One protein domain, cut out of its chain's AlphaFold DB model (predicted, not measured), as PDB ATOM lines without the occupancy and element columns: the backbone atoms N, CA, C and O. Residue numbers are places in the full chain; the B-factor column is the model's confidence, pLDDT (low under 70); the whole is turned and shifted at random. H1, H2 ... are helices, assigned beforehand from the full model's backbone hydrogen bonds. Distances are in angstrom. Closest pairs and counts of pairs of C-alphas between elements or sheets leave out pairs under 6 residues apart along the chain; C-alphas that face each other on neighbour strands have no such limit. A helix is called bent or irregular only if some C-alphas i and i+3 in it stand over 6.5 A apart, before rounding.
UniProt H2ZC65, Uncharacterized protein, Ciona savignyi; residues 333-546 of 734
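This is residues 333 to 546 of the 734 residues of an uncharacterized protein of Ciona savignyi (UniProt H2ZC65). Five long helices, H1, H5, H6, H8 and H9, and the shorter arm H2b of the bent helix H2 make an up-and-down bundle, each running against the one before it in the chain, with H5 in its middle. H1 and H9 lie on opposite sides of this core, H9 covering H6 and H8, while the short helices H3, H4 and H7 cluster at the end of the bundle where H5 begins. The printed part has 214 residues with nine named helices, H1 to H9 in chain order, and no named strand: all helix. It is compact, with a radius of gyration of the C-alphas of 16.8 A and spans of 53 by 39 by 27 A.

H1, residues 334 to 359, comes first. H2, residues 366 to 385, was assigned as one helix by its hydrogen bonds but is bent: C-alphas 373 and 376 are 6.9 A apart, and its arms H2a, residues 366 to 373, and H2b, residues 376 to 385, stand at 25 degrees. H1, with residues 345 to 352 alone, and H2a form a hairpin; their closest C-alphas, Leu 349 and Leu 371, are 6.6 A apart. The hub is H5, residues 438 to 458, which touches six helices. It runs the same way as H1 at a shallow tilt of 18 degrees, closest at the C-alphas of Thr 339 and Leu 442, 5.0 A. H3, residues 398 to 407, and H5 only just touch, with 3 pairs of C-alphas within 8 A, closest at Ser 404 and Val 439, 6.7 A. H4, residues 413 to 420, touches H5, closest at the C-alphas of Leu 420 and Ser 444, 5.3 A. H6, residues 467 to 484, forms a hairpin with H5 and touches H2b, closest at the C-alphas of Gly 382 and Phe 476, 5.2 A. H7, residues 497 to 503, and H8, residues 508 to 527, touch only at the corner, closest at the C-alphas of Phe 503 and Ser 510, 4.9 A. H9, residues 532 to 546, touches H6, closest at the C-alphas of Arg 478 and Leu 541, 4.6 A, and forms a hairpin with H8. H1 and H9 are apart. Every O i to N i+4 pair is within hydrogen-bond range in H1, H2a, H2b and H3 to H9.

H1 begins at C-alpha 334, (271.802, 245.757, 414.350), and is 37.5 A long. H5 measures 30.1 A, H8 28.9 A, H6 25.2 A and H9 21.3 A. H9 ends at C-alpha 546, (299.207, 257.264, 402.460).

The two C-alphas farthest apart, those of Gly 360 and Lys 493, are 54.8 A apart. The printed part has no cut. The links H2 to H3, H4 to H5 and H6 to H7 are long. The mean pLDDT of the printed part is 93.1, and residue 333 is under 70.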
ATOM      1  N   LYS A 333     271.486 244.978 418.530       68.69
ATOM      2  CA  LYS A 333     271.356 243.809 417.647       68.69
ATOM      3  C   LYS A 333     271.605 244.107 416.165       68.69
ATOM      4  O   LYS A 333     271.780 243.159 415.413       68.69
ATOM      5  N   HIS A 334     271.636 245.373 415.748       74.25
ATOM      6  CA  HIS A 334     271.802 245.757 414.350       74.25
ATOM      7  C   HIS A 334     273.138 245.275 413.767       74.25
ATOM      8  O   HIS A 334     273.080 244.495 412.816       74.25
ATOM      9  N   PRO A 335     274.319 245.584 414.360       77.75
ATOM     10  CA  PRO A 335     275.572 245.066 413.817       77.75
ATOM     11  C   PRO A 335     275.585 243.528 413.718       77.75
ATOM     12  O   PRO A 335     275.928 243.028 412.650       77.75
ATOM     13  N   PRO A 336     275.129 242.752 414.729       83.12
ATOM     14  CA  PRO A 336     274.957 241.301 414.590       83.12
ATOM     15  C   PRO A 336     274.037 240.848 413.448       83.12
ATOM     16  O   PRO A 336     274.367 239.887 412.755       83.12
ATOM     17  N   THR A 337     272.890 241.503 413.239       86.50
ATOM     18  CA  THR A 337     271.945 241.139 412.170       86.50
ATOM     19  C   THR A 337     272.557 241.366 410.793       86.50
ATOM     20  O   THR A 337     272.564 240.440 409.983       86.50
ATOM     21  N   THR A 338     273.121 242.552 410.548       87.31
ATOM     22  CA  THR A 338     273.782 242.896 409.278       87.31
ATOM     23  C   THR A 338     274.994 242.001 409.035       87.31
ATOM     24  O   THR A 338     275.161 241.482 407.937       87.31
ATOM     25  N   THR A 339     275.775 241.712 410.083       92.00
ATOM     26  CA  THR A 339     276.904 240.767 410.024       92.00
ATOM     27  C   THR A 339     276.448 239.383 409.573       92.00
ATOM     28  O   THR A 339     277.029 238.823 408.650       92.00
ATOM     29  N   ARG A 340     275.394 238.831 410.188       94.06
ATOM     30  CA  ARG A 340     274.870 237.503 409.834       94.06
ATOM     31  C   ARG A 340     274.383 237.461 408.386       94.06
ATOM     32  O   ARG A 340     274.689 236.512 407.674       94.06
ATOM     33  N   LEU A 341     273.642 238.485 407.955       94.31
ATOM     34  CA  LEU A 341     273.155 238.580 406.578       94.31
ATOM     35  C   LEU A 341     274.325 238.648 405.587       94.31
ATOM     36  O   LEU A 341     274.342 237.865 404.639       94.31
ATOM     37  N   LEU A 342     275.332 239.491 405.848       94.94
ATOM     38  CA  LEU A 342     276.557 239.557 405.044       94.94
ATOM     39  C   LEU A 342     277.265 238.207 404.989       94.94
ATOM     40  O   LEU A 342     277.577 237.739 403.903       94.94
ATOM     41  N   GLU A 343     277.494 237.554 406.128       95.00
ATOM     42  CA  GLU A 343     278.151 236.244 406.193       95.00
ATOM     43  C   GLU A 343     277.392 235.185 405.374       95.00
ATOM     44  O   GLU A 343     278.006 234.425 404.618       95.00
ATOM     45  N   ASP A 344     276.061 235.160 405.459       94.19
ATOM     46  CA  ASP A 344     275.217 234.244 404.689       94.19
ATOM     47  C   ASP A 344     275.281 234.534 403.179       94.19
ATOM     48  O   ASP A 344     275.455 233.604 402.381       94.19
ATOM     49  N   ARG A 345     275.197 235.808 402.764       93.69
ATOM     50  CA  ARG A 345     275.319 236.210 401.348       93.69
ATOM     51  C   ARG A 345     276.711 235.935 400.792       93.69
ATOM     52  O   ARG A 345     276.830 235.348 399.720       93.69
ATOM     53  N   THR A 346     277.748 236.212 401.574       94.19
ATOM     54  CA  THR A 346     279.149 235.905 401.259       94.19
ATOM     55  C   THR A 346     279.343 234.413 400.994       94.19
ATOM     56  O   THR A 346     279.937 234.014 399.992       94.19
ATOM     57  N   ASN A 347     278.794 233.558 401.864       93.94
ATOM     58  CA  ASN A 347     278.873 232.107 401.709       93.94
ATOM     59  C   ASN A 347     278.143 231.614 400.452       93.94
ATOM     60  O   ASN A 347     278.640 230.710 399.771       93.94
ATOM     61  N   ARG A 348     276.976 232.194 400.140       94.12
ATOM     62  CA  ARG A 348     276.217 231.887 398.918       94.12
ATOM     63  C   ARG A 348     276.994 232.304 397.670       94.12
ATOM     64  O   ARG A 348     277.154 231.467 396.784       94.12
ATOM     65  N   LEU A 349     277.526 233.526 397.638       94.00
ATOM     66  CA  LEU A 349     278.330 234.052 396.531       94.00
ATOM     67  C   LEU A 349     279.557 233.178 396.275       94.00
ATOM     68  O   LEU A 349     279.767 232.706 395.160       94.00
ATOM     69  N   HIS A 350     280.313 232.859 397.328       93.56
ATOM     70  CA  HIS A 350     281.469 231.976 397.216       93.56
ATOM     71  C   HIS A 350     281.097 230.592 396.663       93.56
ATOM     72  O   HIS A 350     281.785 230.058 395.793       93.56
ATOM     73  N   GLY A 351     279.994 230.011 397.147       93.56
ATOM     74  CA  GLY A 351     279.496 228.723 396.667       93.56
ATOM     75  C   GLY A 351     279.094 228.746 395.188       93.56
ATOM     76  O   GLY A 351     279.413 227.801 394.465       93.56
ATOM     77  N   GLN A 352     278.442 229.818 394.726       94.12
ATOM     78  CA  GLN A 352     278.062 229.958 393.316       94.12
ATOM     79  C   GLN A 352     279.273 230.176 392.410       94.12
ATOM     80  O   GLN A 352     279.401 229.470 391.410       94.12
ATOM     81  N   LEU A 353     280.219 231.038 392.798       92.88
ATOM     82  CA  LEU A 353     281.475 231.229 392.062       92.88
ATOM     83  C   LEU A 353     282.244 229.910 391.901       92.88
ATOM     84  O   LEU A 353     282.699 229.574 390.807       92.88
ATOM     85  N   GLN A 354     282.338 229.107 392.968       92.12
ATOM     86  CA  GLN A 354     282.958 227.781 392.891       92.12
ATOM     87  C   GLN A 354     282.212 226.837 391.937       92.12
ATOM     88  O   GLN A 354     282.856 226.105 391.182       92.12
ATOM     89  N   ARG A 355     280.873 226.845 391.952       94.12
ATOM     90  CA  ARG A 355     280.042 226.015 391.068       94.12
ATOM     91  C   ARG A 355     280.237 226.391 389.600       94.12
ATOM     92  O   ARG A 355     280.442 225.506 388.771       94.12
ATOM     93  N   LEU A 356     280.191 227.683 389.285       91.44
ATOM     94  CA  LEU A 356     280.372 228.207 387.930       91.44
ATOM     95  C   LEU A 356     281.766 227.868 387.394       91.44
ATOM     96  O   LEU A 356     281.885 227.268 386.323       91.44
ATOM     97  N   LYS A 357     282.802 228.074 388.218       89.00
ATOM     98  CA  LYS A 357     284.180 227.675 387.906       89.00
ATOM     99  C   LYS A 357     284.316 226.178 387.612       89.00
ATOM    100  O   LYS A 357     284.981 225.805 386.651       89.00
ATOM    101  N   GLN A 358     283.702 225.311 388.422       90.19
ATOM    102  CA  GLN A 358     283.749 223.854 388.215       90.19
ATOM    103  C   GLN A 358     283.032 223.419 386.934       90.19
ATOM    104  O   GLN A 358     283.481 222.488 386.266       90.19
ATOM    105  N   ASN A 359     281.945 224.103 386.584       88.88
ATOM    106  CA  ASN A 359     281.180 223.836 385.371       88.88
ATOM    107  C   ASN A 359     281.817 224.446 384.111       88.88
ATOM    108  O   ASN A 359     281.350 224.163 383.010       88.88
ATOM    109  N   GLY A 360     282.856 225.278 384.258       85.00
ATOM    110  CA  GLY A 360     283.441 226.043 383.157       85.00
ATOM    111  C   GLY A 360     282.480 227.077 382.564       85.00
ATOM    112  O   GLY A 360     282.657 227.459 381.411       85.00
ATOM    113  N   ASN A 361     281.461 227.489 383.327       83.06
ATOM    114  CA  ASN A 361     280.545 228.553 382.937       83.06
ATOM    115  C   ASN A 361     281.055 229.882 383.503       83.06
ATOM    116  O   ASN A 361     281.276 229.983 384.708       83.06
ATOM    117  N   TYR A 362     281.231 230.876 382.637       83.94
ATOM    118  CA  TYR A 362     281.713 232.213 382.991       83.94
ATOM    119  C   TYR A 362     280.670 233.297 382.694       83.94
ATOM    120  O   TYR A 362     281.020 234.462 382.551       83.94
ATOM    121  N   GLU A 363     279.399 232.904 382.617       86.00
ATOM    122  CA  GLU A 363     278.258 233.809 382.494       86.00
ATOM    123  C   GLU A 363     277.562 233.986 383.850       86.00
ATOM    124  O   GLU A 363     277.418 233.029 384.623       86.00
ATOM    125  N   VAL A 364     277.141 235.221 384.128       85.75
ATOM    126  CA  VAL A 364     276.377 235.598 385.324       85.75
ATOM    127  C   VAL A 364     274.980 234.974 385.232       85.75
ATOM    128  O   VAL A 364     274.297 235.120 384.223       85.75
ATOM    129  N   ASP A 365     274.558 234.251 386.274       87.81
ATOM    130  CA  ASP A 365     273.208 233.681 386.368       87.81
ATOM    131  C   ASP A 365     272.293 234.518 387.285       87.81
ATOM    132  O   ASP A 365     272.760 235.363 388.045       87.81
ATOM    133  N   GLU A 366     270.979 234.262 387.252       85.88
ATOM    134  CA  GLU A 366     269.965 234.973 388.067       85.88
ATOM    135  C   GLU A 366     270.307 234.956 389.572       85.88
ATOM    136  O   GLU A 366     270.015 235.902 390.304       85.88
ATOM    137  N   ILE A 367     270.976 233.895 390.050       88.88
ATOM    138  CA  ILE A 367     271.385 233.783 391.456       88.88
ATOM    139  C   ILE A 367     272.496 234.786 391.767       88.88
ATOM    140  O   ILE A 367     272.474 235.388 392.838       88.88
ATOM    141  N   MET A 368     273.464 234.948 390.865       89.00
ATOM    142  CA  MET A 368     274.532 235.935 391.003       89.00
ATOM    143  C   MET A 368     273.974 237.355 390.976       89.00
ATOM    144  O   MET A 368     274.270 238.112 391.895       89.00
ATOM    145  N   THR A 369     273.093 237.681 390.024       86.62
ATOM    146  CA  THR A 369     272.430 238.996 389.969       86.62
ATOM    147  C   THR A 369     271.689 239.291 391.273       86.62
ATOM    148  O   THR A 369     271.886 240.339 391.873       86.62
ATOM    149  N   THR A 370     270.922 238.325 391.793       86.94
ATOM    150  CA  THR A 370     270.221 238.462 393.085       86.94
ATOM    151  C   THR A 370     271.182 238.710 394.255       86.94
ATOM    152  O   THR A 370     270.859 239.435 395.190       86.94
ATOM    153  N   LEU A 371     272.363 238.080 394.243       89.19
ATOM    154  CA  LEU A 371     273.371 238.267 395.290       89.19
ATOM    155  C   LEU A 371     274.101 239.608 395.172       89.19
ATOM    156  O   LEU A 371     274.597 240.094 396.187       89.19
ATOM    157  N   TYR A 372     274.177 240.190 393.974       89.38
ATOM    158  CA  TYR A 372     274.747 241.518 393.763       89.38
ATOM    159  C   TYR A 372     273.843 242.633 394.256       89.38
ATOM    160  O   TYR A 372     274.352 243.555 394.880       89.38
ATOM    161  N   GLU A 373     272.527 242.473 394.134       84.56
ATOM    162  CA  GLU A 373     271.546 243.376 394.751       84.56
ATOM    163  C   GLU A 373     271.678 243.455 396.280       84.56
ATOM    164  O   GLU A 373     271.289 244.438 396.894       84.56
ATOM    165  N   ASP A 374     272.286 242.463 396.937       86.94
ATOM    166  CA  ASP A 374     272.531 242.528 398.380       86.94
ATOM    167  C   ASP A 374     273.742 243.426 398.753       86.94
ATOM    168  O   ASP A 374     274.148 243.450 399.923       86.94
ATOM    169  N   HIS A 375     274.307 244.190 397.800       93.69
ATOM    170  CA  HIS A 375     275.328 245.228 398.041       93.69
ATOM    171  C   HIS A 375     274.864 246.291 399.054       93.69
ATOM    172  O   HIS A 375     275.683 246.799 399.823       93.69
ATOM    173  N   TRP A 376     273.551 246.512 399.185       94.94
ATOM    174  CA  TRP A 376     272.925 247.306 400.248       94.94
ATOM    175  C   TRP A 376     273.423 246.969 401.658       94.94
ATOM    176  O   TRP A 376     273.517 247.843 402.522       94.94
ATOM    177  N   LEU A 377     273.792 245.710 401.918       96.31
ATOM    178  CA  LEU A 377     274.361 245.317 403.205       96.31
ATOM    179  C   LEU A 377     275.750 245.927 403.459       96.31
ATOM    180  O   LEU A 377     276.099 246.165 404.617       96.31
ATOM    181  N   ILE A 378     276.536 246.176 402.408       96.94
ATOM    182  CA  ILE A 378     277.833 246.861 402.488       96.94
ATOM    183  C   ILE A 378     277.617 248.351 402.752       96.94
ATOM    184  O   ILE A 378     278.258 248.886 403.659       96.94
ATOM    185  N   LEU A 379     276.663 248.987 402.060       96.12
ATOM    186  CA  LEU A 379     276.279 250.384 402.305       96.12
ATOM    187  C   LEU A 379     275.844 250.592 403.762       96.12
ATOM    188  O   LEU A 379     276.396 251.425 404.485       96.12
ATOM    189  N   LEU A 380     274.936 249.741 404.251       94.94
ATOM    190  CA  LEU A 380     274.487 249.750 405.644       94.94
ATOM    191  C   LEU A 380     275.632 249.509 406.634       94.94
ATOM    192  O   LEU A 380     275.674 250.147 407.689       94.94
ATOM    193  N   ALA A 381     276.563 248.600 406.330       95.62
ATOM    194  CA  ALA A 381     277.733 248.367 407.171       95.62
ATOM    195  C   ALA A 381     278.648 249.600 407.223       95.62
ATOM    196  O   ALA A 381     279.122 249.942 408.307       95.62
ATOM    197  N   GLY A 382     278.864 250.268 406.085       95.44
ATOM    198  CA  GLY A 382     279.673 251.481 405.964       95.44
ATOM    199  C   GLY A 382     279.133 252.601 406.836       95.44
ATOM    200  O   GLY A 382     279.787 252.970 407.809       95.44
ATOM    201  N   HIS A 383     277.890 253.022 406.586       93.25
ATOM    202  CA  HIS A 383     277.235 254.091 407.349       93.25
ATOM    203  C   HIS A 383     277.018 253.749 408.829       93.25
ATOM    204  O   HIS A 383     276.914 254.638 409.669       93.25
ATOM    205  N   THR A 384     276.945 252.463 409.191       92.38
ATOM    206  CA  THR A 384     276.880 252.066 410.606       92.38
ATOM    207  C   THR A 384     278.222 252.233 411.305       92.38
ATOM    208  O   THR A 384     278.247 252.570 412.488       92.38
ATOM    209  N   LEU A 385     279.329 251.920 410.631       94.44
ATOM    210  CA  LEU A 385     280.644 251.848 411.259       94.44
ATOM    211  C   LEU A 385     281.440 253.146 411.160       94.44
ATOM    212  O   LEU A 385     282.258 253.390 412.045       94.44
ATOM    213  N   ALA A 386     281.257 253.931 410.108       93.00
ATOM    214  CA  ALA A 386     282.054 255.115 409.839       93.00
ATOM    215  C   ALA A 386     281.209 256.200 409.173       93.00
ATOM    216  O   ALA A 386     280.260 255.907 408.448       93.00
ATOM    217  N   ASP A 387     281.620 257.444 409.394       87.06
ATOM    218  CA  ASP A 387     281.105 258.596 408.669       87.06
ATOM    219  C   ASP A 387     282.045 258.925 407.507       87.06
ATOM    220  O   ASP A 387     283.270 258.782 407.607       87.06
ATOM    221  N   GLU A 388     281.478 259.395 406.400       82.50
ATOM    222  CA  GLU A 388     282.261 260.003 405.334       82.50
ATOM    223  C   GLU A 388     282.565 261.456 405.715       82.50
ATOM    224  O   GLU A 388     281.667 262.247 405.999       82.50
ATOM    225  N   CYS A 389     283.851 261.805 405.795       75.06
ATOM    226  CA  CYS A 389     284.294 263.141 406.179       75.06
ATOM    227  C   CYS A 389     285.286 263.681 405.153       75.06
ATOM    228  O   CYS A 389     286.324 263.069 404.900       75.06
ATOM    229  N   GLU A 390     285.009 264.874 404.630       74.19
ATOM    230  CA  GLU A 390     285.954 265.633 403.816       74.19
ATOM    231  C   GLU A 390     286.605 266.744 404.646       74.19
ATOM    232  O   GLU A 390     285.934 267.575 405.256       74.19
ATOM    233  N   GLY A 391     287.938 266.784 404.673       76.88
ATOM    234  CA  GLY A 391     288.701 267.862 405.320       76.88
ATOM    235  C   GLY A 391     288.826 267.774 406.847       76.88
ATOM    236  O   GLY A 391     289.634 268.503 407.425       76.88
ATOM    237  N   GLU A 392     288.106 266.861 407.494       85.50
ATOM    238  CA  GLU A 392     288.216 266.567 408.925       85.50
ATOM    239  C   GLU A 392     288.842 265.186 409.171       85.50
ATOM    240  O   GLU A 392     288.977 264.371 408.262       85.50
ATOM    241  N   THR A 393     289.290 264.922 410.403       88.25
ATOM    242  CA  THR A 393     289.751 263.574 410.771       88.25
ATOM    243  C   THR A 393     288.545 262.744 411.213       88.25
ATOM    244  O   THR A 393     287.989 263.071 412.264       88.25
ATOM    245  N   PRO A 394     288.160 261.683 410.478       92.44
ATOM    246  CA  PRO A 394     287.036 260.848 410.873       92.44
ATOM    247  C   PRO A 394     287.350 260.122 412.185       92.44
ATOM    248  O   PRO A 394     288.484 259.690 412.429       92.44
ATOM    249  N   LEU A 395     286.340 260.010 413.043       93.75
ATOM    250  CA  LEU A 395     286.418 259.332 414.333       93.75
ATOM    251  C   LEU A 395     285.451 258.152 414.352       93.75
ATOM    252  O   LEU A 395     284.422 258.171 413.687       93.75
ATOM    253  N   ILE A 396     285.769 257.128 415.143       94.75
ATOM    254  CA  ILE A 396     284.844 256.021 415.393       94.75
ATOM    255  C   ILE A 396     283.585 256.613 416.048       94.75
ATOM    256  O   ILE A 396     283.732 257.267 417.092       94.75
ATOM    257  N   PRO A 397     282.375 256.368 415.502       92.75
ATOM    258  CA  PRO A 397     281.142 256.872 416.090       92.75
ATOM    259  C   PRO A 397     281.055 256.499 417.578       92.75
ATOM    260  O   PRO A 397     281.315 255.341 417.942       92.75
ATOM    261  N   PRO A 398     280.730 257.450 418.471       90.56
ATOM    262  CA  PRO A 398     280.857 257.242 419.910       90.56
ATOM    263  C   PRO A 398     279.964 256.106 420.419       90.56
ATOM    264  O   PRO A 398     280.360 255.367 421.320       90.56
ATOM    265  N   GLU A 399     278.793 255.907 419.818       89.00
ATOM    266  CA  GLU A 399     277.884 254.804 420.122       89.00
ATOM    267  C   GLU A 399     278.479 253.441 419.750       89.00
ATOM    268  O   GLU A 399     278.330 252.477 420.506       89.00
ATOM    269  N   ILE A 400     279.196 253.355 418.625       92.50
ATOM    270  CA  ILE A 400     279.869 252.131 418.166       92.50
ATOM    271  C   ILE A 400     281.061 251.800 419.064       92.50
ATOM    272  O   ILE A 400     281.224 250.652 419.491       92.50
ATOM    273  N   LEU A 401     281.858 252.812 419.418       93.50
ATOM    274  CA  LEU A 401     282.960 252.664 420.365       93.50
ATOM    275  C   LEU A 401     282.451 252.192 421.735       93.50
ATOM    276  O   LEU A 401     282.971 251.213 422.279       93.50
ATOM    277  N   GLN A 402     281.395 252.825 422.258       92.00
ATOM    278  CA  GLN A 402     280.771 252.438 423.522       92.00
ATOM    279  C   GLN A 402     280.196 251.019 423.465       92.00
ATOM    280  O   GLN A 402     280.335 250.261 424.423       92.00
ATOM    281  N   HIS A 403     279.584 250.621 422.345       91.31
ATOM    282  CA  HIS A 403     279.060 249.266 422.155       91.31
ATOM    283  C   HIS A 403     280.159 248.200 422.213       91.31
ATOM    284  O   HIS A 403     279.945 247.140 422.804       91.31
ATOM    285  N   SER A 404     281.342 248.470 421.650       93.69
ATOM    286  CA  SER A 404     282.501 247.572 421.768       93.69
ATOM    287  C   SER A 404     283.030 247.502 423.210       93.69
ATOM    288  O   SER A 404     283.308 246.413 423.722       93.69
ATOM    289  N   ILE A 405     283.100 248.641 423.913       94.00
ATOM    290  CA  ILE A 405     283.500 248.695 425.331       94.00
ATOM    291  C   ILE A 405     282.534 247.871 426.199       94.00
ATOM    292  O   ILE A 405     282.968 247.002 426.962       94.00
ATOM    293  N   ASP A 406     281.224 248.079 426.032       91.62
ATOM    294  CA  ASP A 406     280.164 247.390 426.781       91.62
ATOM    295  C   ASP A 406     280.169 245.865 426.537       91.62
ATOM    296  O   ASP A 406     279.789 245.086 427.416       91.62
ATOM    297  N   GLN A 407     280.616 245.413 425.360       90.38
ATOM    298  CA  GLN A 407     280.705 243.996 424.988       90.38
ATOM    299  C   GLN A 407     281.926 243.265 425.539       90.38
ATOM    300  O   GLN A 407     281.921 242.030 425.556       90.38
ATOM    301  N   LYS A 408     282.951 243.978 426.020       90.56
ATOM    302  CA  LYS A 408     284.213 243.380 426.481       90.56
ATOM    303  C   LYS A 408     284.068 242.116 427.355       90.56
ATOM    304  O   LYS A 408     284.833 241.181 427.122       90.56
ATOM    305  N   PRO A 409     283.136 242.010 428.330       91.50
ATOM    306  CA  PRO A 409     283.015 240.803 429.158       91.50
ATOM    307  C   PRO A 409     282.425 239.580 428.434       91.50
ATOM    308  O   PRO A 409     282.520 238.467 428.949       91.50
ATOM    309  N   LEU A 410     281.791 239.763 427.274       90.81
ATOM    310  CA  LEU A 410     281.111 238.701 426.523       90.81
ATOM    311  C   LEU A 410     282.007 238.080 425.441       90.81
ATOM    312  O   LEU A 410     281.793 236.930 425.043       90.81
ATOM    313  N   VAL A 411     283.030 238.819 425.007       94.06
ATOM    314  CA  VAL A 411     283.848 238.494 423.836       94.06
ATOM    315  C   VAL A 411     285.186 237.855 424.215       94.06
ATOM    316  O   VAL A 411     285.765 238.134 425.263       94.06
ATOM    317  N   ASP A 412     285.681 236.980 423.347       95.75
ATOM    318  CA  ASP A 412     287.014 236.397 423.390       95.75
ATOM    319  C   ASP A 412     287.922 237.128 422.394       95.75
ATOM    320  O   ASP A 412     287.705 237.104 421.179       95.75
ATOM    321  N   GLU A 413     288.936 237.815 422.914       93.94
ATOM    322  CA  GLU A 413     289.821 238.672 422.117       93.94
ATOM    323  C   GLU A 413     290.648 237.860 421.114       93.94
ATOM    324  O   GLU A 413     290.763 238.248 419.955       93.94
ATOM    325  N   THR A 414     291.143 236.685 421.513       94.94
ATOM    326  CA  THR A 414     291.912 235.801 420.627       94.94
ATOM    327  C   THR A 414     291.067 235.308 419.458       94.94
ATOM    328  O   THR A 414     291.500 235.367 418.309       94.94
ATOM    329  N   THR A 415     289.838 234.866 419.723       96.19
ATOM    330  CA  THR A 415     288.909 234.448 418.670       96.19
ATOM    331  C   THR A 415     288.520 235.622 417.777       96.19
ATOM    332  O   THR A 415     288.447 235.459 416.564       96.19
ATOM    333  N   THR A 416     288.352 236.821 418.346       96.62
ATOM    334  CA  THR A 416     288.088 238.044 417.572       96.62
ATOM    335  C   THR A 416     289.228 238.335 416.591       96.62
ATOM    336  O   THR A 416     288.972 238.576 415.413       96.62
ATOM    337  N   MET A 417     290.486 238.225 417.031       96.19
ATOM    338  CA  MET A 417     291.643 238.393 416.145       96.19
ATOM    339  C   MET A 417     291.743 237.283 415.092       96.19
ATOM    340  O   MET A 417     292.091 237.559 413.948       96.19
ATOM    341  N   ASN A 418     291.386 236.040 415.433       95.56
ATOM    342  CA  ASN A 418     291.336 234.944 414.460       95.56
ATOM    343  C   ASN A 418     290.267 235.180 413.383       95.56
ATOM    344  O   ASN A 418     290.510 234.884 412.213       95.56
ATOM    345  N   VAL A 419     289.103 235.725 413.763       96.38
ATOM    346  CA  VAL A 419     288.043 236.114 412.821       96.38
ATOM    347  C   VAL A 419     288.512 237.233 411.894       96.38
ATOM    348  O   VAL A 419     288.224 237.151 410.701       96.38
ATOM    349  N   LEU A 420     289.253 238.218 412.406       96.69
ATOM    350  CA  LEU A 420     289.831 239.297 411.602       96.69
ATOM    351  C   LEU A 420     290.912 238.792 410.637       96.69
ATOM    352  O   LEU A 420     290.857 239.072 409.446       96.69
ATOM    353  N   GLY A 421     291.874 238.017 411.141       95.12
ATOM    354  CA  GLY A 421     293.042 237.554 410.384       95.12
ATOM    355  C   GLY A 421     292.791 236.361 409.456       95.12
ATOM    356  O   GLY A 421     293.746 235.834 408.885       95.12
ATOM    357  N   SER A 422     291.540 235.908 409.321       95.00
ATOM    358  CA  SER A 422     291.170 234.758 408.478       95.00
ATOM    359  C   SER A 422     289.998 235.067 407.529       95.00
ATOM    360  O   SER A 422     288.981 234.361 407.578       95.00
ATOM    361  N   PRO A 423     290.084 236.102 406.665       94.75
ATOM    362  CA  PRO A 423     289.028 236.421 405.697       94.75
ATOM    363  C   PRO A 423     288.810 235.309 404.649       94.75
ATOM    364  O   PRO A 423     287.733 235.180 404.081       94.75
ATOM    365  N   GLN A 424     289.794 234.444 404.429       92.12
ATOM    366  CA  GLN A 424     289.689 233.282 403.545       92.12
ATOM    367  C   GLN A 424     288.831 232.141 404.121       92.12
ATOM    368  O   GLN A 424     288.436 231.236 403.388       92.12
ATOM    369  N   MET A 425     288.575 232.135 405.437       92.62
ATOM    370  CA  MET A 425     287.797 231.089 406.106       92.62
ATOM    371  C   MET A 425     286.337 231.506 406.280       92.62
ATOM    372  O   MET A 425     286.032 232.650 406.647       92.62
ATOM    373  N   LYS A 426     285.425 230.540 406.119       90.25
ATOM    374  CA  LYS A 426     284.016 230.745 406.468       90.25
ATOM    375  C   LYS A 426     283.890 230.951 407.968       90.25
ATOM    376  O   LYS A 426     284.529 230.252 408.753       90.25
ATOM    377  N   ILE A 427     283.002 231.852 408.381       91.25
ATOM    378  CA  ILE A 427     282.817 232.157 409.805       91.25
ATOM    379  C   ILE A 427     282.467 230.912 410.640       91.25
ATOM    380  O   ILE A 427     283.003 230.728 411.728       91.25
ATOM    381  N   GLY A 428     281.644 230.004 410.098       88.81
ATOM    382  CA  GLY A 428     281.240 228.765 410.771       88.81
ATOM    383  C   GLY A 428     282.369 227.744 410.968       88.81
ATOM    384  O   GLY A 428     282.201 226.793 411.724       88.81
ATOM    385  N   GLU A 429     283.518 227.935 410.314       92.31
ATOM    386  CA  GLU A 429     284.708 227.090 410.469       92.31
ATOM    387  C   GLU A 429     285.634 227.588 411.590       92.31
ATOM    388  O   GLU A 429     286.557 226.872 411.978       92.31
ATOM    389  N   ILE A 430     285.390 228.786 412.134       93.75
ATOM    390  CA  ILE A 430     286.197 229.388 413.198       93.75
ATOM    391  C   ILE A 430     285.558 229.067 414.560       93.75
ATOM    392  O   ILE A 430     284.469 229.564 414.873       93.75
ATOM    393  N   PRO A 431     286.203 228.248 415.415       92.38
ATOM    394  CA  PRO A 431     285.638 227.877 416.706       92.38
ATOM    395  C   PRO A 431     285.427 229.097 417.603       92.38
ATOM    396  O   PRO A 431     286.353 229.862 417.845       92.38
ATOM    397  N   GLY A 432     284.214 229.250 418.137       91.25
ATOM    398  CA  GLY A 432     283.896 230.333 419.067       91.25
ATOM    399  C   GLY A 432     283.561 231.678 418.415       91.25
ATOM    400  O   GLY A 432     283.424 232.651 419.152       91.25
ATOM    401  N   ALA A 433     283.375 231.740 417.089       91.75
ATOM    402  CA  ALA A 433     283.047 232.970 416.353       91.75
ATOM    403  C   ALA A 433     281.815 233.743 416.885       91.75
ATOM    404  O   ALA A 433     281.698 234.947 416.692       91.75
ATOM    405  N   GLU A 434     280.912 233.085 417.615       89.56
ATOM    406  CA  GLU A 434     279.767 233.734 418.277       89.56
ATOM    407  C   GLU A 434     280.169 234.658 419.437       89.56
ATOM    408  O   GLU A 434     279.387 235.500 419.868       89.56
ATOM    409  N   ARG A 435     281.382 234.492 419.973       93.00
ATOM    410  CA  ARG A 435     281.926 235.279 421.086       93.00
ATOM    411  C   ARG A 435     282.956 236.290 420.600       93.00
ATOM    412  O   ARG A 435     283.960 236.499 421.270       93.00
ATOM    413  N   THR A 436     282.751 236.902 419.443       94.75
ATOM    414  CA  THR A 436     283.642 237.956 418.940       94.75
ATOM    415  C   THR A 436     282.999 239.320 419.049       94.75
ATOM    416  O   THR A 436     281.778 239.435 418.983       94.75
ATOM    417  N   ASP A 437     283.826 240.353 419.166       95.62
ATOM    418  CA  ASP A 437     283.349 241.734 419.131       95.62
ATOM    419  C   ASP A 437     282.564 242.017 417.845       95.62
ATOM    420  O   ASP A 437     283.017 241.702 416.742       95.62
ATOM    421  N   HIS A 438     281.359 242.572 417.996       94.69
ATOM    422  CA  HIS A 438     280.450 242.771 416.870       94.69
ATOM    423  C   HIS A 438     280.979 243.772 415.836       94.69
ATOM    424  O   HIS A 438     280.683 243.615 414.654       94.69
ATOM    425  N   VAL A 439     281.749 244.781 416.256       95.56
ATOM    426  CA  VAL A 439     282.321 245.790 415.352       95.56
ATOM    427  C   VAL A 439     283.400 245.134 414.503       95.56
ATOM    428  O   VAL A 439     283.335 245.179 413.276       95.56
ATOM    429  N   VAL A 440     284.329 244.418 415.147       96.50
ATOM    430  CA  VAL A 440     285.379 243.682 414.432       96.50
ATOM    431  C   VAL A 440     284.783 242.603 413.527       96.50
ATOM    432  O   VAL A 440     285.246 242.441 412.399       96.50
ATOM    433  N   ARG A 441     283.748 241.877 413.974       96.38
ATOM    434  CA  ARG A 441     283.090 240.835 413.166       96.38
ATOM    435  C   ARG A 441     282.404 241.423 411.930       96.38
ATOM    436  O   ARG A 441     282.576 240.854 410.857       96.38
ATOM    437  N   LEU A 442     281.724 242.568 412.048       96.88
ATOM    438  CA  LEU A 442     281.107 243.253 410.906       96.88
ATOM    439  C   LEU A 442     282.162 243.725 409.895       96.88
ATOM    440  O   LEU A 442     282.043 243.420 408.711       96.88
ATOM    441  N   SER A 443     283.242 244.374 410.353       97.00
ATOM    442  CA  SER A 443     284.369 244.737 409.477       97.00
ATOM    443  C   SER A 443     284.972 243.503 408.799       97.00
ATOM    444  O   SER A 443     285.243 243.504 407.600       97.00
ATOM    445  N   SER A 444     285.119 242.409 409.550       97.38
ATOM    446  CA  SER A 444     285.635 241.141 409.027       97.38
ATOM    447  C   SER A 444     284.688 240.492 408.015       97.38
ATOM    448  O   SER A 444     285.153 239.770 407.139       97.38
ATOM    449  N   ALA A 445     283.373 240.700 408.114       97.44
ATOM    450  CA  ALA A 445     282.412 240.188 407.142       97.44
ATOM    451  C   ALA A 445     282.598 240.859 405.772       97.44
ATOM    452  O   ALA A 445     282.662 240.154 404.767       97.44
ATOM    453  N   VAL A 446     282.804 242.181 405.728       97.75
ATOM    454  CA  VAL A 446     283.101 242.888 404.467       97.75
ATOM    455  C   VAL A 446     284.480 242.499 403.918       97.75
ATOM    456  O   VAL A 446     284.614 242.239 402.722       97.75
ATOM    457  N   LEU A 447     285.491 242.334 404.784       97.75
ATOM    458  CA  LEU A 447     286.810 241.824 404.375       97.75
ATOM    459  C   LEU A 447     286.730 240.430 403.725       97.75
ATOM    460  O   LEU A 447     287.474 240.154 402.789       97.75
ATOM    461  N   ARG A 448     285.814 239.555 404.165       97.38
ATOM    462  CA  ARG A 448     285.596 238.241 403.528       97.38
ATOM    463  C   ARG A 448     285.061 238.362 402.104       97.38
ATOM    464  O   ARG A 448     285.531 237.640 401.228       97.38
ATOM    465  N   VAL A 449     284.102 239.260 401.862       96.81
ATOM    466  CA  VAL A 449     283.602 239.518 400.498       96.81
ATOM    467  C   VAL A 449     284.735 240.057 399.624       96.81
ATOM    468  O   VAL A 449     284.957 239.548 398.527       96.81
ATOM    469  N   SER A 450     285.511 241.009 400.154       97.94
ATOM    470  CA  SER A 450     286.677 241.581 399.472       97.94
ATOM    471  C   SER A 450     287.733 240.529 399.109       97.94
ATOM    472  O   SER A 450     288.275 240.548 398.003       97.94
ATOM    473  N   GLU A 451     287.998 239.570 400.001       97.50
ATOM    474  CA  GLU A 451     288.929 238.465 399.749       97.50
ATOM    475  C   GLU A 451     288.410 237.527 398.650       97.50
ATOM    476  O   GLU A 451     289.168 237.141 397.759       97.50
ATOM    477  N   ILE A 452     287.113 237.197 398.650       96.25
ATOM    478  CA  ILE A 452     286.503 236.369 397.595       96.25
ATOM    479  C   ILE A 452     286.617 237.045 396.230       96.25
ATOM    480  O   ILE A 452     286.970 236.383 395.250       96.25
ATOM    481  N   GLU A 453     286.334 238.343 396.154       96.94
ATOM    482  CA  GLU A 453     286.486 239.127 394.929       96.94
ATOM    483  C   GLU A 453     287.958 239.153 394.482       96.94
ATOM    484  O   GLU A 453     288.268 238.826 393.337       96.94
ATOM    485  N   THR A 454     288.883 239.442 395.402       97.25
ATOM    486  CA  THR A 454     290.329 239.514 395.131       97.25
ATOM    487  C   THR A 454     290.876 238.196 394.577       97.25
ATOM    488  O   THR A 454     291.607 238.188 393.584       97.25
ATOM    489  N   GLU A 455     290.508 237.061 395.172       96.19
ATOM    490  CA  GLU A 455     290.906 235.739 394.677       96.19
ATOM    491  C   GLU A 455     290.228 235.386 393.341       96.19
ATOM    492  O   GLU A 455     290.812 234.711 392.484       96.19
ATOM    493  N   SER A 456     289.011 235.880 393.114       95.19
ATOM    494  CA  SER A 456     288.306 235.705 391.843       95.19
ATOM    495  C   SER A 456     288.981 236.475 390.706       95.19
ATOM    496  O   SER A 456     289.200 235.900 389.638       95.19
ATOM    497  N   LEU A 457     289.421 237.711 390.960       95.25
ATOM    498  CA  LEU A 457     290.208 238.514 390.016       95.25
ATOM    499  C   LEU A 457     291.519 237.809 389.649       95.25
ATOM    500  O   LEU A 457     291.765 237.543 388.474       95.25
ATOM    501  N   LYS A 458     292.305 237.381 390.649       94.50
ATOM    502  CA  LYS A 458     293.579 236.664 390.434       94.50
ATOM    503  C   LYS A 458     293.426 235.364 389.645       94.50
ATOM    504  O   LYS A 458     294.379 234.905 389.017       94.50
ATOM    505  N   THR A 459     292.254 234.734 389.704       93.06
ATOM    506  CA  THR A 459     291.971 233.491 388.973       93.06
ATOM    507  C   THR A 459     291.292 233.714 387.621       93.06
ATOM    508  O   THR A 459     290.903 232.734 386.982       93.06
ATOM    509  N   GLY A 460     291.196 234.966 387.160       90.38
ATOM    510  CA  GLY A 460     290.680 235.321 385.838       90.38
ATOM    511  C   GLY A 460     289.158 235.246 385.724       90.38
ATOM    512  O   GLY A 460     288.644 235.050 384.628       90.38
ATOM    513  N   MET A 461     288.430 235.368 386.839       90.69
ATOM    514  CA  MET A 461     286.963 235.282 386.877       90.69
ATOM    515  C   MET A 461     286.281 236.658 386.849       90.69
ATOM    516  O   MET A 461     285.164 236.784 387.332       90.69
ATOM    517  N   ILE A 462     286.938 237.685 386.301       91.94
ATOM    518  CA  ILE A 462     286.421 239.065 386.282       91.94
ATOM    519  C   ILE A 462     285.034 239.180 385.636       91.94
ATOM    520  O   ILE A 462     284.183 239.868 386.178       91.94
ATOM    521  N   GLY A 463     284.766 238.432 384.557       90.69
ATOM    522  CA  GLY A 463     283.462 238.447 383.874       90.69
ATOM    523  C   GLY A 463     282.299 237.875 384.691       90.69
ATOM    524  O   GLY A 463     281.155 237.973 384.268       90.69
ATOM    525  N   LEU A 464     282.582 237.273 385.850       92.56
ATOM    526  CA  LEU A 464     281.571 236.820 386.796       92.56
ATOM    527  C   LEU A 464     281.354 237.796 387.948       92.56
ATOM    528  O   LEU A 464     280.530 237.466 388.780       92.56
ATOM    529  N   LEU A 465     282.109 238.896 388.061       94.00
ATOM    530  CA  LEU A 465     282.046 239.838 389.183       94.00
ATOM    531  C   LEU A 465     281.215 241.073 388.825       94.00
ATOM    532  O   LEU A 465     281.175 241.481 387.671       94.00
ATOM    533  N   SER A 466     280.600 241.694 389.833       94.00
ATOM    534  CA  SER A 466     279.878 242.960 389.675       94.00
ATOM    535  C   SER A 466     280.813 244.157 389.922       94.00
ATOM    536  O   SER A 466     281.413 244.229 391.005       94.00
ATOM    537  N   PRO A 467     280.940 245.098 388.963       93.94
ATOM    538  CA  PRO A 467     281.642 246.364 389.174       93.94
ATOM    539  C   PRO A 467     281.046 247.177 390.329       93.94
ATOM    540  O   PRO A 467     281.808 247.609 391.188       93.94
ATOM    541  N   GLN A 468     279.712 247.275 390.425       93.44
ATOM    542  CA  GLN A 468     279.013 247.975 391.516       93.44
ATOM    543  C   GLN A 468     279.391 247.404 392.887       93.44
ATOM    544  O   GLN A 468     279.806 248.131 393.785       93.44
ATOM    545  N   LEU A 469     279.348 246.074 393.040       95.56
ATOM    546  CA  LEU A 469     279.742 245.442 394.302       95.56
ATOM    547  C   LEU A 469     281.216 245.729 394.638       95.56
ATOM    548  O   LEU A 469     281.572 245.915 395.800       95.56
ATOM    549  N   SER A 470     282.082 245.734 393.625       97.06
ATOM    550  CA  SER A 470     283.518 245.984 393.791       97.06
ATOM    551  C   SER A 470     283.787 247.425 394.220       97.06
ATOM    552  O   SER A 470     284.634 247.663 395.085       97.06
ATOM    553  N   GLU A 471     283.046 248.370 393.647       96.88
ATOM    554  CA  GLU A 471     283.032 249.770 394.050       96.88
ATOM    555  C   GLU A 471     282.586 249.933 395.509       96.88
ATOM    556  O   GLU A 471     283.332 250.511 396.299       96.88
ATOM    557  N   ASP A 472     281.460 249.341 395.912       97.56
ATOM    558  CA  ASP A 472     280.940 249.448 397.284       97.56
ATOM    559  C   ASP A 472     281.893 248.837 398.322       97.56
ATOM    560  O   ASP A 472     282.074 249.371 399.420       97.56
ATOM    561  N   ILE A 473     282.564 247.729 397.976       98.31
ATOM    562  CA  ILE A 473     283.622 247.138 398.806       98.31
ATOM    563  C   ILE A 473     284.769 248.137 398.991       98.31
ATOM    564  O   ILE A 473     285.254 248.315 400.109       98.31
ATOM    565  N   LEU A 474     285.239 248.770 397.915       98.38
ATOM    566  CA  LEU A 474     286.350 249.722 397.971       98.38
ATOM    567  C   LEU A 474     285.973 250.992 398.741       98.38
ATOM    568  O   LEU A 474     286.764 251.425 399.583       98.38
ATOM    569  N   TRP A 475     284.769 251.523 398.516       97.75
ATOM    570  CA  TRP A 475     284.199 252.642 399.266       97.75
ATOM    571  C   TRP A 475     284.152 252.330 400.765       97.75
ATOM    572  O   TRP A 475     284.710 253.080 401.572       97.75
ATOM    573  N   PHE A 476     283.606 251.168 401.150       98.06
ATOM    574  CA  PHE A 476     283.568 250.741 402.550       98.06
ATOM    575  C   PHE A 476     284.977 250.688 403.143       98.06
ATOM    576  O   PHE A 476     285.228 251.237 404.217       98.06
ATOM    577  N   LEU A 477     285.920 250.038 402.450       98.38
ATOM    578  CA  LEU A 477     287.294 249.902 402.929       98.38
ATOM    579  C   LEU A 477     287.990 251.263 403.047       98.38
ATOM    580  O   LEU A 477     288.817 251.419 403.944       98.38
ATOM    581  N   ARG A 478     287.653 252.241 402.198       97.44
ATOM    582  CA  ARG A 478     288.175 253.615 402.252       97.44
ATOM    583  C   ARG A 478     287.734 254.321 403.525       97.44
ATOM    584  O   ARG A 478     288.591 254.691 404.333       97.44
ATOM    585  N   ILE A 479     286.426 254.469 403.736       96.44
ATOM    586  CA  ILE A 479     285.894 255.176 404.915       96.44
ATOM    587  C   ILE A 479     286.255 254.440 406.214       96.44
ATOM    588  O   ILE A 479     286.605 255.053 407.228       96.44
ATOM    589  N   TRP A 480     286.283 253.105 406.166       97.31
ATOM    590  CA  TRP A 480     286.694 252.271 407.286       97.31
ATOM    591  C   TRP A 480     288.186 252.421 407.597       97.31
ATOM    592  O   TRP A 480     288.547 252.613 408.758       97.31
ATOM    593  N   ALA A 481     289.072 252.388 406.596       96.75
ATOM    594  CA  ALA A 481     290.508 252.558 406.815       96.75
ATOM    595  C   ALA A 481     290.832 253.964 407.333       96.75
ATOM    596  O   ALA A 481     291.685 254.105 408.211       96.75
ATOM    597  N   ALA A 482     290.135 254.993 406.845       95.44
ATOM    598  CA  ALA A 482     290.276 256.352 407.356       95.44
ATOM    599  C   ALA A 482     289.990 256.417 408.867       95.44
ATOM    600  O   ALA A 482     290.780 257.006 409.608       95.44
ATOM    601  N   THR A 483     288.931 255.728 409.308       95.81
ATOM    602  CA  THR A 483     288.378 255.777 410.671       95.81
ATOM    603  C   THR A 483     289.076 254.838 411.661       95.81
ATOM    604  O   THR A 483     289.408 255.237 412.777       95.81
ATOM    605  N   TYR A 484     289.307 253.581 411.274       96.06
ATOM    606  CA  TYR A 484     289.740 252.512 412.181       96.06
ATOM    607  C   TYR A 484     291.230 252.188 412.076       96.06
ATOM    608  O   TYR A 484     291.811 251.716 413.045       96.06
ATOM    609  N   LEU A 485     291.892 252.407 410.941       95.44
ATOM    610  CA  LEU A 485     293.241 251.874 410.742       95.44
ATOM    611  C   LEU A 485     294.311 252.806 411.328       95.44
ATOM    612  O   LEU A 485     294.579 253.871 410.771       95.44
ATOM    613  N   LEU A 486     294.963 252.398 412.423       94.75
ATOM    614  CA  LEU A 486     295.936 253.213 413.167       94.75
ATOM    615  C   LEU A 486     295.335 254.562 413.609       94.75
ATOM    616  O   LEU A 486     295.925 255.625 413.399       94.75
ATOM    617  N   TYR A 487     294.131 254.529 414.184       91.69
ATOM    618  CA  TYR A 487     293.472 255.741 414.669       91.69
ATOM    619  C   TYR A 487     294.281 256.423 415.782       91.69
ATOM    620  O   TYR A 487     294.977 255.789 416.581       91.69
ATOM    621  N   LYS A 488     294.175 257.751 415.852       90.56
ATOM    622  CA  LYS A 488     294.862 258.555 416.867       90.56
ATOM    623  C   LYS A 488     294.151 258.428 418.210       90.56
ATOM    624  O   LYS A 488     293.130 259.067 418.444       90.56
ATOM    625  N   GLU A 489     294.726 257.631 419.103       91.19
ATOM    626  CA  GLU A 489     294.199 257.381 420.453       91.19
ATOM    627  C   GLU A 489     293.954 258.667 421.268       91.19
ATOM    628  O   GLU A 489     293.033 258.716 422.076       91.19
ATOM    629  N   GLU A 490     294.716 259.735 421.006       92.38
ATOM    630  CA  GLU A 490     294.591 261.046 421.665       92.38
ATOM    631  C   GLU A 490     293.249 261.763 421.439       92.38
ATOM    632  O   GLU A 490     292.910 262.672 422.198       92.38
ATOM    633  N   TYR A 491     292.473 261.370 420.425       91.44
ATOM    634  CA  TYR A 491     291.164 261.966 420.136       91.44
ATOM    635  C   TYR A 491     290.013 261.322 420.917       91.44
ATOM    636  O   TYR A 491     288.895 261.834 420.895       91.44
ATOM    637  N   TYR A 492     290.280 260.246 421.659       93.31
ATOM    638  CA  TYR A 492     289.260 259.484 422.369       93.31
ATOM    639  C   TYR A 492     289.402 259.627 423.886       93.31
ATOM    640  O   TYR A 492     290.493 259.573 424.448       93.31
ATOM    641  N   LYS A 493     288.266 259.795 424.576       92.12
ATOM    642  CA  LYS A 493     288.222 259.840 426.050       92.12
ATOM    643  C   LYS A 493     288.417 258.460 426.678       92.12
ATOM    644  O   LYS A 493     289.008 258.350 427.748       92.12
ATOM    645  N   GLU A 494     287.886 257.438 426.023       93.31
ATOM    646  CA  GLU A 494     287.969 256.036 426.416       93.31
ATOM    647  C   GLU A 494     288.223 255.204 425.158       93.31
ATOM    648  O   GLU A 494     287.765 255.562 424.076       93.31
ATOM    649  N   LEU A 495     288.975 254.115 425.297       92.75
ATOM    650  CA  LEU A 495     289.345 253.230 424.197       92.75
ATOM    651  C   LEU A 495     288.764 251.841 424.434       92.75
ATOM    652  O   LEU A 495     288.833 251.324 425.550       92.75
ATOM    653  N   SER A 496     288.260 251.201 423.377       95.00
ATOM    654  CA  SER A 496     287.952 249.770 423.422       95.00
ATOM    655  C   SER A 496     289.252 248.965 423.347       95.00
ATOM    656  O   SER A 496     289.952 249.054 422.336       95.00
ATOM    657  N   PRO A 497     289.568 248.111 424.341       93.69
ATOM    658  CA  PRO A 497     290.761 247.269 424.286       93.69
ATOM    659  C   PRO A 497     290.763 246.319 423.083       93.69
ATOM    660  O   PRO A 497     291.824 245.991 422.560       93.69
ATOM    661  N   VAL A 498     289.579 245.876 422.637       95.50
ATOM    662  CA  VAL A 498     289.458 244.969 421.486       95.50
ATOM    663  C   VAL A 498     289.756 245.708 420.186       95.50
ATOM    664  O   VAL A 498     290.514 245.190 419.371       95.50
ATOM    665  N   LEU A 499     289.232 246.929 420.015       96.44
ATOM    666  CA  LEU A 499     289.525 247.747 418.834       96.44
ATOM    667  C   LEU A 499     290.987 248.205 418.812       96.44
ATOM    668  O   LEU A 499     291.612 248.150 417.759       96.44
ATOM    669  N   SER A 500     291.568 248.558 419.963       95.31
ATOM    670  CA  SER A 500     293.003 248.855 420.066       95.31
ATOM    671  C   SER A 500     293.866 247.648 419.678       95.31
ATOM    672  O   SER A 500     294.867 247.809 418.983       95.31
ATOM    673  N   CYS A 501     293.478 246.431 420.078       94.38
ATOM    674  CA  CYS A 501     294.177 245.204 419.682       94.38
ATOM    675  C   CYS A 501     294.014 244.888 418.184       94.38
ATOM    676  O   CYS A 501     294.952 244.403 417.557       94.38
ATOM    677  N   ALA A 502     292.846 245.176 417.608       96.00
ATOM    678  CA  ALA A 502     292.539 244.891 416.209       96.00
ATOM    679  C   ALA A 502     293.166 245.902 415.237       96.00
ATOM    680  O   ALA A 502     293.735 245.514 414.216       96.00
ATOM    681  N   PHE A 503     293.023 247.194 415.545       96.56
ATOM    682  CA  PHE A 503     293.226 248.303 414.608       96.56
ATOM    683  C   PHE A 503     294.111 249.433 415.167       96.56
ATOM    684  O   PHE A 503     294.373 250.427 414.487       96.56
ATOM    685  N   GLY A 504     294.606 249.298 416.401       94.38
ATOM    686  CA  GLY A 504     295.483 250.287 417.025       94.38
ATOM    687  C   GLY A 504     296.848 250.398 416.341       94.38
ATOM    688  O   GLY A 504     297.255 249.528 415.561       94.38
ATOM    689  N   ARG A 505     297.574 251.473 416.658       89.06
ATOM    690  CA  ARG A 505     298.858 251.854 416.041       89.06
ATOM    691  C   ARG A 505     299.922 250.755 416.075       89.06
ATOM    692  O   ARG A 505     300.566 250.491 415.065       89.06
ATOM    693  N   ASP A 506     300.088 250.115 417.228       87.00
ATOM    694  CA  ASP A 506     301.132 249.106 417.451       87.00
ATOM    695  C   ASP A 506     300.623 247.666 417.285       87.00
ATOM    696  O   ASP A 506     301.352 246.709 417.559       87.00
ATOM    697  N   SER A 507     299.378 247.492 416.833       92.38
ATOM    698  CA  SER A 507     298.780 246.169 416.681       92.38
ATOM    699  C   SER A 507     299.327 245.413 415.469       92.38
ATOM    700  O   SER A 507     299.581 245.978 414.401       92.38
ATOM    701  N   ASP A 508     299.464 244.096 415.608       92.25
ATOM    702  CA  ASP A 508     299.784 243.231 414.470       92.25
ATOM    703  C   ASP A 508     298.602 243.122 413.490       92.25
ATOM    704  O   ASP A 508     298.822 242.941 412.291       92.25
ATOM    705  N   GLY A 509     297.368 243.322 413.977       93.75
ATOM    706  CA  GLY A 509     296.164 243.419 413.152       93.75
ATOM    707  C   GLY A 509     296.261 244.550 412.129       93.75
ATOM    708  O   GLY A 509     296.135 244.295 410.933       93.75
ATOM    709  N   SER A 510     296.610 245.766 412.558       94.38
ATOM    710  CA  SER A 510     296.833 246.915 411.667       94.38
ATOM    711  C   SER A 510     297.892 246.668 410.595       94.38
ATOM    712  O   SER A 510     297.691 247.014 409.430       94.38
ATOM    713  N   LYS A 511     299.023 246.051 410.961       93.88
ATOM    714  CA  LYS A 511     300.099 245.736 410.002       93.88
ATOM    715  C   LYS A 511     299.624 244.744 408.945       93.88
ATOM    716  O   LYS A 511     299.890 244.928 407.758       93.88
ATOM    717  N   TRP A 512     298.915 243.700 409.375       95.81
ATOM    718  CA  TRP A 512     298.334 242.716 408.468       95.81
ATOM    719  C   TRP A 512     297.274 243.353 407.556       95.81
ATOM    720  O   TRP A 512     297.319 243.142 406.345       95.81
ATOM    721  N   LEU A 513     296.397 244.195 408.110       97.25
ATOM    722  CA  LEU A 513     295.351 244.908 407.374       97.25
ATOM    723  C   LEU A 513     295.919 245.831 406.300       97.25
ATOM    724  O   LEU A 513     295.444 245.790 405.172       97.25
ATOM    725  N   ILE A 514     296.966 246.609 406.597       97.12
ATOM    726  CA  ILE A 514     297.621 247.448 405.579       97.12
ATOM    727  C   ILE A 514     298.113 246.596 404.414       97.12
ATOM    728  O   ILE A 514     297.846 246.926 403.261       97.12
ATOM    729  N   ARG A 515     298.785 245.476 404.696       96.62
ATOM    730  CA  ARG A 515     299.253 244.585 403.632       96.62
ATOM    731  C   ARG A 515     298.090 244.000 402.829       96.62
ATOM    732  O   ARG A 515     298.172 243.944 401.606       96.62
ATOM    733  N   HIS A 516     297.021 243.581 403.500       97.19
ATOM    734  CA  HIS A 516     295.821 243.054 402.854       97.19
ATOM    735  C   HIS A 516     295.163 244.099 401.933       97.19
ATOM    736  O   HIS A 516     294.896 243.806 400.770       97.19
ATOM    737  N   LEU A 517     295.006 245.343 402.398       98.31
ATOM    738  CA  LEU A 517     294.468 246.446 401.596       98.31
ATOM    739  C   LEU A 517     295.383 246.812 400.420       98.31
ATOM    740  O   LEU A 517     294.891 247.045 399.321       98.31
ATOM    741  N   VAL A 518     296.708 246.798 400.601       98.31
ATOM    742  CA  VAL A 518     297.661 246.978 399.492       98.31
ATOM    743  C   VAL A 518     297.456 245.893 398.435       98.31
ATOM    744  O   VAL A 518     297.357 246.216 397.254       98.31
ATOM    745  N   ILE A 519     297.330 244.620 398.828       97.81
ATOM    746  CA  ILE A 519     297.062 243.520 397.889       97.81
ATOM    747  C   ILE A 519     295.740 243.743 397.147       97.81
ATOM    748  O   ILE A 519     295.711 243.579 395.925       97.81
ATOM    749  N   LYS A 520     294.675 244.145 397.853       98.06
ATOM    750  CA  LYS A 520     293.373 244.468 397.254       98.06
ATOM    751  C   LYS A 520     293.504 245.578 396.208       98.06
ATOM    752  O   LYS A 520     293.135 245.357 395.060       98.06
ATOM    753  N   ILE A 521     294.099 246.717 396.567       98.44
ATOM    754  CA  ILE A 521     294.289 247.870 395.671       98.44
ATOM    755  C   ILE A 521     295.096 247.476 394.435       98.44
ATOM    756  O   ILE A 521     294.670 247.746 393.315       98.44
ATOM    757  N   MET A 522     296.248 246.820 394.621       96.75
ATOM    758  CA  MET A 522     297.090 246.424 393.489       96.75
ATOM    759  C   MET A 522     296.349 245.445 392.573       96.75
ATOM    760  O   MET A 522     296.421 245.580 391.358       96.75
ATOM    761  N   THR A 523     295.593 244.497 393.140       96.81
ATOM    762  CA  THR A 523     294.792 243.546 392.355       96.81
ATOM    763  C   THR A 523     293.687 244.261 391.577       96.81
ATOM    764  O   THR A 523     293.528 243.985 390.388       96.81
ATOM    765  N   SER A 524     292.971 245.203 392.199       97.06
ATOM    766  CA  SER A 524     291.929 245.991 391.535       97.06
ATOM    767  C   SER A 524     292.491 246.820 390.376       97.06
ATOM    768  O   SER A 524     291.981 246.713 389.266       97.06
ATOM    769  N   LEU A 525     293.592 247.558 390.579       95.94
ATOM    770  CA  LEU A 525     294.230 248.367 389.523       95.94
ATOM    771  C   LEU A 525     294.756 247.534 388.344       95.94
ATOM    772  O   LEU A 525     294.883 248.049 387.237       95.94
ATOM    773  N   THR A 526     295.106 246.270 388.582       94.25
ATOM    774  CA  THR A 526     295.576 245.342 387.546       94.25
ATOM    775  C   THR A 526     294.428 244.816 386.682       94.25
ATOM    776  O   THR A 526     294.598 244.692 385.472       94.25
ATOM    777  N   HIS A 527     293.267 244.516 387.271       94.69
ATOM    778  CA  HIS A 527     292.205 243.776 386.576       94.69
ATOM    779  C   HIS A 527     291.022 244.656 386.139       94.69
ATOM    780  O   HIS A 527     290.480 244.426 385.063       94.69
ATOM    781  N   TRP A 528     290.648 245.686 386.904       94.50
ATOM    782  CA  TRP A 528     289.489 246.551 386.629       94.50
ATOM    783  C   TRP A 528     289.794 247.697 385.647       94.50
ATOM    784  O   TRP A 528     289.257 248.790 385.765       94.50
ATOM    785  N   GLY A 529     290.674 247.474 384.665       89.06
ATOM    786  CA  GLY A 529     291.185 248.530 383.779       89.06
ATOM    787  C   GLY A 529     290.126 249.274 382.946       89.06
ATOM    788  O   GLY A 529     290.409 250.379 382.490       89.06
ATOM    789  N   SER A 530     288.939 248.690 382.750       87.44
ATOM    790  CA  SER A 530     287.806 249.291 382.030       87.44
ATOM    791  C   SER A 530     286.816 250.042 382.923       87.44
ATOM    792  O   SER A 530     286.090 250.889 382.416       87.44
ATOM    793  N   GLU A 531     286.794 249.771 384.230       93.31
ATOM    794  CA  GLU A 531     285.743 250.249 385.134       93.31
ATOM    795  C   GLU A 531     286.196 251.515 385.866       93.31
ATOM    796  O   GLU A 531     286.850 251.465 386.909       93.31
ATOM    797  N   THR A 532     285.879 252.679 385.301       92.50
ATOM    798  CA  THR A 532     286.383 253.980 385.772       92.50
ATOM    799  C   THR A 532     286.011 254.288 387.221       92.50
ATOM    800  O   THR A 532     286.875 254.753 387.963       92.50
ATOM    801  N   LYS A 533     284.776 253.989 387.637       93.00
ATOM    802  CA  LYS A 533     284.289 254.211 389.007       93.00
ATOM    803  C   LYS A 533     285.032 253.347 390.032       93.00
ATOM    804  O   LYS A 533     285.596 253.857 391.000       93.00
ATOM    805  N   VAL A 534     285.187 252.054 389.732       96.75
ATOM    806  CA  VAL A 534     285.984 251.116 390.543       96.75
ATOM    807  C   VAL A 534     287.437 251.584 390.655       96.75
ATOM    808  O   VAL A 534     288.032 251.534 391.736       96.75
ATOM    809  N   LEU A 535     288.037 252.051 389.555       97.25
ATOM    810  CA  LEU A 535     289.399 252.586 389.562       97.25
ATOM    811  C   LEU A 535     289.513 253.873 390.389       97.25
ATOM    812  O   LEU A 535     290.496 254.027 391.117       97.25
ATOM    813  N   ASP A 536     288.536 254.777 390.308       96.12
ATOM    814  CA  ASP A 536     288.514 256.016 391.086       96.12
ATOM    815  C   ASP A 536     288.483 255.721 392.593       96.12
ATOM    816  O   ASP A 536     289.417 256.112 393.306       96.12
ATOM    817  N   GLU A 537     287.530 254.905 393.061       97.06
ATOM    818  CA  GLU A 537     287.462 254.470 394.467       97.06
ATOM    819  C   GLU A 537     288.711 253.686 394.897       97.06
ATOM    820  O   GLU A 537     289.233 253.890 395.998       97.06
ATOM    821  N   THR A 538     289.286 252.861 394.011       98.50
ATOM    822  CA  THR A 538     290.563 252.178 394.279       98.50
ATOM    823  C   THR A 538     291.688 253.182 394.547       98.50
ATOM    824  O   THR A 538     292.492 252.992 395.469       98.50
ATOM    825  N   THR A 539     291.773 254.264 393.763       97.94
ATOM    826  CA  THR A 539     292.798 255.294 393.978       97.94
ATOM    827  C   THR A 539     292.537 256.154 395.206       97.94
ATOM    828  O   THR A 539     293.498 256.497 395.897       97.94
ATOM    829  N   LYS A 540     291.273 256.444 395.533       96.94
ATOM    830  CA  LYS A 540     290.908 257.137 396.774       96.94
ATOM    831  C   LYS A 540     291.307 256.312 398.002       96.94
ATOM    832  O   LYS A 540     291.971 256.846 398.886       96.94
ATOM    833  N   LEU A 541     291.035 255.001 398.022       98.06
ATOM    834  CA  LEU A 541     291.509 254.104 399.087       98.06
ATOM    835  C   LEU A 541     293.045 254.112 399.200       98.06
ATOM    836  O   LEU A 541     293.588 254.175 400.306       98.06
ATOM    837  N   LEU A 542     293.763 254.084 398.072       98.06
ATOM    838  CA  LEU A 542     295.228 254.167 398.072       98.06
ATOM    839  C   LEU A 542     295.727 255.488 398.672       98.06
ATOM    840  O   LEU A 542     296.671 255.469 399.463       98.06
ATOM    841  N   LEU A 543     295.096 256.613 398.329       96.44
ATOM    842  CA  LEU A 543     295.407 257.924 398.899       96.44
ATOM    843  C   LEU A 543     295.154 257.943 400.416       96.44
ATOM    844  O   LEU A 543     296.053 258.317 401.168       96.44
ATOM    845  N   THR A 544     294.025 257.406 400.888       95.62
ATOM    846  CA  THR A 544     293.709 257.272 402.324       95.62
ATOM    847  C   THR A 544     294.755 256.456 403.100       95.62
ATOM    848  O   THR A 544     295.082 256.761 404.257       95.62
ATOM    849  N   LEU A 545     295.346 255.423 402.484       95.38
ATOM    850  CA  LEU A 545     296.429 254.657 403.114       95.38
ATOM    851  C   LEU A 545     297.727 255.456 403.268       95.38
ATOM    852  O   LEU A 545     298.544 255.108 404.119       95.38
ATOM    853  N   VAL A 546     297.938 256.516 402.488       94.06
ATOM    854  CA  VAL A 546     299.207 257.264 402.460       94.06
ATOM    855  C   VAL A 546     299.092 258.692 403.004       94.06
ATOM    856  O   VAL A 546     300.075 259.430 403.021       94.06
TER     857      VAL A 546